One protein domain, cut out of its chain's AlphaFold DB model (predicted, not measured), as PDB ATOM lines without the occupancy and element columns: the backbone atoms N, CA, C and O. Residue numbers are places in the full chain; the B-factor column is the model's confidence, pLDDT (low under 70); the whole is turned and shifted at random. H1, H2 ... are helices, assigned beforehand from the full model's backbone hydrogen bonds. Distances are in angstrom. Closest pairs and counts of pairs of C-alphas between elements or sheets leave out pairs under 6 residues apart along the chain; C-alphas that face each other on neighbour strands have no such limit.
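Overview. This is residues 2 to 46 of the 84 residues of an uncharacterized protein of Desulfotomaculum arcticum DSM 17038 (UniProt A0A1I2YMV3). The model is a loose, uneven U: the long straight helix H3 makes one arm, the shorter helix H1 makes the other across an open gap, and the small helix H2 sits at the closed end. The last stretch of H3, from residue 36, sticks out past the rest with Ser 46. The printed part has 45 residues with three named helices, H1, H2 and H3 along the chain, and no named strand; the class is all helix. It is loose, with a radius of gyration of the C-alphas of 12.3 A, and only just elongated, spanning 37 by 19 by 14 A.

Along the chain. H1 covers residues 2 to 11, 15.4 A from first to last C-alpha, and begins at C-alpha 2 at (120.145, 112.273, 68.327). H2 covers residues 14 to 19 and is 9.0 A long. H3 covers residues 22 to 45 and is 34.9 A long, from C-alpha 22 at (113.395, 133.620, 81.665) to C-alpha 45 at (119.445, 99.235, 80.831).

Arrangement. H1 and H2 are apart. H1 and H3 are near each other, with 6 pairs of C-alphas within 10 A and no pair within 8 A. H2 and H3 are close but not clearly touching; their closest C-alphas, those of Leu 17 and Arg 25, are 6.7 A apart. These two run opposite ways at a shallow tilt of 33 degrees, only just short of steep. In H2 and H3 every O i to N i+4 pair is within hydrogen-bond range; in H1 3 of 6 are, beside 3 of 7 O i to N i+3 pairs.

Size, cuts and confidence. The two C-alphas farthest apart, those of Glu 19 and Glu 45, are 37.2 A apart. Residues 36 to 46, of which 36 to 45 belong to H3, stand free. The printed part has no cut, and both links are tight. The mean pLDDT of the printed part is 70.6; residues 2 to 18 and residue 20 are under 70.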
ATOM      1  N   LEU A   2     119.391 112.570  67.085       42.44
ATOM      2  CA  LEU A   2     120.145 112.273  68.327       42.44
ATOM      3  C   LEU A   2     121.495 113.016  68.410       42.44
ATOM      4  O   LEU A   2     121.861 113.571  69.440       42.44
ATOM      5  N   THR A   3     122.215 113.068  67.289       45.59
ATOM      6  CA  THR A   3     123.501 113.766  67.154       45.59
ATOM      7  C   THR A   3     123.372 115.283  67.248       45.59
ATOM      8  O   THR A   3     124.274 115.911  67.783       45.59
ATOM      9  N   GLU A   4     122.258 115.862  66.789       47.59
ATOM     10  CA  GLU A   4     121.988 117.312  66.857       47.59
ATOM     11  C   GLU A   4     121.738 117.785  68.294       47.59
ATOM     12  O   GLU A   4     122.120 118.893  68.661       47.59
ATOM     13  N   LEU A   5     121.137 116.928  69.124       50.53
ATOM     14  CA  LEU A   5     120.858 117.213  70.531       50.53
ATOM     15  C   LEU A   5     122.152 117.254  71.367       50.53
ATOM     16  O   LEU A   5     122.325 118.130  72.210       50.53
ATOM     17  N   ILE A   6     123.093 116.350  71.073       54.62
ATOM     18  CA  ILE A   6     124.404 116.283  71.739       54.62
ATOM     19  C   ILE A   6     125.325 117.423  71.277       54.62
ATOM     20  O   ILE A   6     126.036 118.011  72.092       54.62
ATOM     21  N   THR A   7     125.312 117.785  69.989       53.69
ATOM     22  CA  THR A   7     126.150 118.883  69.480       53.69
ATOM     23  C   THR A   7     125.613 120.266  69.848       53.69
ATOM     24  O   THR A   7     126.419 121.146  70.154       53.69
ATOM     25  N   GLY A   8     124.291 120.462  69.909       53.69
ATOM     26  CA  GLY A   8     123.681 121.753  70.254       53.69
ATOM     27  C   GLY A   8     124.023 122.247  71.666       53.69
ATOM     28  O   GLY A   8     124.275 123.433  71.868       53.69
ATOM     29  N   ILE A   9     124.137 121.333  72.634       55.88
ATOM     30  CA  ILE A   9     124.471 121.669  74.031       55.88
ATOM     31  C   ILE A   9     125.942 122.055  74.196       55.88
ATOM     32  O   ILE A   9     126.272 122.878  75.043       55.88
ATOM     33  N   SER A  10     126.832 121.524  73.352       53.25
ATOM     34  CA  SER A  10     128.257 121.878  73.390       53.25
ATOM     35  C   SER A  10     128.548 123.302  72.895       53.25
ATOM     36  O   SER A  10     129.596 123.856  73.221       53.25
ATOM     37  N   GLN A  11     127.629 123.899  72.122       51.97
ATOM     38  CA  GLN A  11     127.813 125.216  71.501       51.97
ATOM     39  C   GLN A  11     127.106 126.357  72.243       51.97
ATOM     40  O   GLN A  11     127.595 127.485  72.186       51.97
ATOM     41  N   MET A  12     126.023 126.088  72.986       54.72
ATOM     42  CA  MET A  12     125.409 127.085  73.872       54.72
ATOM     43  C   MET A  12     126.316 127.317  75.077       54.72
ATOM     44  O   MET A  12     126.350 126.564  76.050       54.72
ATOM     45  N   THR A  13     127.111 128.374  74.978       59.59
ATOM     46  CA  THR A  13     128.120 128.725  75.968       59.59
ATOM     47  C   THR A  13     127.421 129.036  77.289       59.59
ATOM     48  O   THR A  13     126.475 129.817  77.333       59.59
ATOM     49  N   ALA A  14     127.917 128.497  78.406       56.78
ATOM     50  CA  ALA A  14     127.416 128.780  79.761       56.78
ATOM     51  C   ALA A  14     127.264 130.288  80.089       56.78
ATOM     52  O   ALA A  14     126.553 130.670  81.020       56.78
ATOM     53  N   ARG A  15     127.922 131.151  79.304       55.41
ATOM     54  CA  ARG A  15     127.790 132.609  79.308       55.41
ATOM     55  C   ARG A  15     126.465 133.108  78.714       55.41
ATOM     56  O   ARG A  15     125.786 133.884  79.376       55.41
ATOM     57  N   GLU A  16     126.068 132.623  77.539       61.12
ATOM     58  CA  GLU A  16     124.784 132.965  76.904       61.12
ATOM     59  C   GLU A  16     123.605 132.534  77.787       61.12
ATOM     60  O   GLU A  16     122.593 133.219  77.867       61.12
ATOM     61  N   LEU A  17     123.776 131.451  78.549       60.16
ATOM     62  CA  LEU A  17     122.785 130.940  79.499       60.16
ATOM     63  C   LEU A  17     122.607 131.797  80.757       60.16
ATOM     64  O   LEU A  17     121.502 131.886  81.300       60.16
ATOM     65  N   ARG A  18     123.677 132.444  81.230       62.19
ATOM     66  CA  ARG A  18     123.595 133.413  82.335       62.19
ATOM     67  C   ARG A  18     122.836 134.666  81.919       62.19
ATOM     68  O   ARG A  18     122.100 135.228  82.728       62.19
ATOM     69  N   GLU A  19     123.022 135.076  80.670       73.94
ATOM     70  CA  GLU A  19     122.472 136.306  80.098       73.94
ATOM     71  C   GLU A  19     121.081 136.098  79.455       73.94
ATOM     72  O   GLU A  19     120.366 137.070  79.222       73.94
ATOM     73  N   ALA A  20     120.664 134.846  79.231       69.12
ATOM     74  CA  ALA A  20     119.382 134.477  78.630       69.12
ATOM     75  C   ALA A  20     118.159 134.955  79.436       69.12
ATOM     76  O   ALA A  20     118.182 135.022  80.666       69.12
ATOM     77  N   GLY A  21     117.055 135.244  78.740       72.31
ATOM     78  CA  GLY A  21     115.765 135.567  79.349       72.31
ATOM     79  C   GLY A  21     115.164 134.390  80.124       72.31
ATOM     80  O   GLY A  21     115.594 133.241  80.011       72.31
ATOM     81  N   GLU A  22     114.152 134.665  80.952       74.94
ATOM     82  CA  GLU A  22     113.395 133.620  81.665       74.94
ATOM     83  C   GLU A  22     112.851 132.505  80.735       74.94
ATOM     84  O   GLU A  22     113.011 131.331  81.084       74.94
ATOM     85  N   PRO A  23     112.293 132.803  79.541       77.38
ATOM     86  CA  PRO A  23     111.756 131.773  78.649       77.38
ATOM     87  C   PRO A  23     112.827 130.838  78.078       77.38
ATOM     88  O   PRO A  23     112.617 129.626  78.002       77.38
ATOM     89  N   GLU A  24     113.981 131.376  77.684       75.38
ATOM     90  CA  GLU A  24     115.098 130.588  77.157       75.38
ATOM     91  C   GLU A  24     115.736 129.722  78.249       75.38
ATOM     92  O   GLU A  24     116.036 128.550  78.008       75.38
ATOM     93  N   ARG A  25     115.865 130.252  79.473       74.94
ATOM     94  CA  ARG A  25     116.329 129.470  80.628       74.94
ATOM     95  C   ARG A  25     115.390 128.313  80.947       74.94
ATOM     96  O   ARG A  25     115.868 127.213  81.204       74.94
ATOM     97  N   LYS A  26     114.072 128.528  80.891       80.00
ATOM     98  CA  LYS A  26     113.085 127.466  81.127       80.00
ATOM     99  C   LYS A  26     113.219 126.328  80.112       80.00
ATOM    100  O   LYS A  26     113.320 125.176  80.520       80.00
ATOM    101  N   LYS A  27     113.308 126.650  78.818       77.88
ATOM    102  CA  LYS A  27     113.494 125.645  77.755       77.88
ATOM    103  C   LYS A  27     114.784 124.845  77.918       77.88
ATOM    104  O   LYS A  27     114.800 123.647  77.653       77.88
ATOM    105  N   LEU A  28     115.864 125.491  78.358       75.19
ATOM    106  CA  LEU A  28     117.102 124.781  78.665       75.19
ATOM    107  C   LEU A  28     116.920 123.825  79.844       75.19
ATOM    108  O   LEU A  28     117.355 122.682  79.762       75.19
ATOM    109  N   VAL A  29     116.321 124.292  80.942       78.56
ATOM    110  CA  VAL A  29     116.087 123.451  82.124       78.56
ATOM    111  C   VAL A  29     115.250 122.232  81.748       78.56
ATOM    112  O   VAL A  29     115.601 121.129  82.154       78.56
ATOM    113  N   GLU A  30     114.212 122.408  80.930       82.81
ATOM    114  CA  GLU A  30     113.411 121.306  80.386       82.81
ATOM    115  C   GLU A  30     114.289 120.331  79.583       82.81
ATOM    116  O   GLU A  30     114.356 119.154  79.921       82.81
ATOM    117  N   ALA A  31     115.078 120.821  78.621       80.31
ATOM    118  CA  ALA A  31     115.957 119.971  77.812       80.31
ATOM    119  C   ALA A  31     117.025 119.219  78.637       80.31
ATOM    120  O   ALA A  31     117.316 118.053  78.370       80.31
ATOM    121  N   LEU A  32     117.619 119.869  79.643       78.81
ATOM    122  CA  LEU A  32     118.582 119.236  80.549       78.81
ATOM    123  C   LEU A  32     117.911 118.195  81.452       78.81
ATOM    124  O   LEU A  32     118.523 117.169  81.750       78.81
ATOM    125  N   THR A  33     116.669 118.443  81.869       82.19
ATOM    126  CA  THR A  33     115.881 117.491  82.662       82.19
ATOM    127  C   THR A  33     115.575 116.246  81.833       82.19
ATOM    128  O   THR A  33     115.922 115.150  82.265       82.19
ATOM    129  N   ASP A  34     115.076 116.407  80.606       83.69
ATOM    130  CA  ASP A  34     114.780 115.291  79.696       83.69
ATOM    131  C   ASP A  34     116.032 114.450  79.391       83.69
ATOM    132  O   ASP A  34     116.003 113.217  79.385       83.69
ATOM    133  N   LEU A  35     117.175 115.106  79.174       80.94
ATOM    134  CA  LEU A  35     118.453 114.416  78.981       80.94
ATOM    135  C   LEU A  35     118.915 113.660  80.221       80.94
ATOM    136  O   LEU A  35     119.518 112.593  80.102       80.94
ATOM    137  N   THR A  36     118.645 114.209  81.401       80.44
ATOM    138  CA  THR A  36     118.954 113.548  82.668       80.44
ATOM    139  C   THR A  36     118.089 112.303  82.836       80.44
ATOM    140  O   THR A  36     118.616 111.247  83.177       80.44
ATOM    141  N   GLU A  37     116.794 112.382  82.530       86.19
ATOM    142  CA  GLU A  37     115.884 111.230  82.560       86.19
ATOM    143  C   GLU A  37     116.314 110.134  81.578       86.19
ATOM    144  O   GLU A  37     116.374 108.959  81.949       86.19
ATOM    145  N   LEU A  38     116.711 110.512  80.359       85.38
ATOM    146  CA  LEU A  38     117.284 109.575  79.393       85.38
ATOM    147  C   LEU A  38     118.574 108.935  79.927       85.38
ATOM    148  O   LEU A  38     118.753 107.722  79.825       85.38
ATOM    149  N   GLY A  39     119.465 109.731  80.521       83.00
ATOM    150  CA  GLY A  39     120.686 109.236  81.153       83.00
ATOM    151  C   GLY A  39     120.398 108.225  82.265       83.00
ATOM    152  O   GLY A  39     121.061 107.190  82.334       83.00
ATOM    153  N   ILE A  40     119.377 108.471  83.088       85.56
ATOM    154  CA  ILE A  40     118.927 107.552  84.142       85.56
ATOM    155  C   ILE A  40     118.395 106.248  83.541       85.56
ATOM    156  O   ILE A  40     118.800 105.171  83.979       85.56
ATOM    157  N   ALA A  41     117.545 106.312  82.514       86.56
ATOM    158  CA  ALA A  41     117.047 105.114  81.839       86.56
ATOM    159  C   ALA A  41     118.203 104.262  81.277       86.56
ATOM    160  O   ALA A  41     118.281 103.057  81.528       86.56
ATOM    161  N   LEU A  42     119.178 104.903  80.623       85.31
ATOM    162  CA  LEU A  42     120.370 104.233  80.095       85.31
ATOM    163  C   LEU A  42     121.243 103.613  81.195       85.31
ATOM    164  O   LEU A  42     121.805 102.534  80.994       85.31
ATOM    165  N   LEU A  43     121.333 104.246  82.372       84.00
ATOM    166  CA  LEU A  43     122.015 103.667  83.532       84.00
ATOM    167  C   LEU A  43     121.353 102.368  83.999       84.00
ATOM    168  O   LEU A  43     122.069 101.481  84.460       84.00
ATOM    169  N   HIS A  44     120.034 102.209  83.881       84.06
ATOM    170  CA  HIS A  44     119.363 100.958  84.245       84.06
ATOM    171  C   HIS A  44     119.583  99.857  83.202       84.06
ATOM    172  O   HIS A  44     119.859  98.707  83.559       84.06
ATOM    173  N   GLU A  45     119.544 100.209  81.921       89.44
ATOM    174  CA  GLU A  45     119.445  99.235  80.831       89.44
ATOM    175  C   GLU A  45     120.796  98.806  80.238       89.44
ATOM    176  O   GLU A  45     120.913  97.671  79.780       89.44
ATOM    177  N   SER A  46     121.838  99.651  80.281       88.62
ATOM    178  CA  SER A  46     123.128  99.365  79.630       88.62
ATOM    179  C   SER A  46     124.298  99.250  80.622       88.62
ATOM    180  O   SER A  46     124.770 100.255  81.168       88.62
TER     181      SER A  46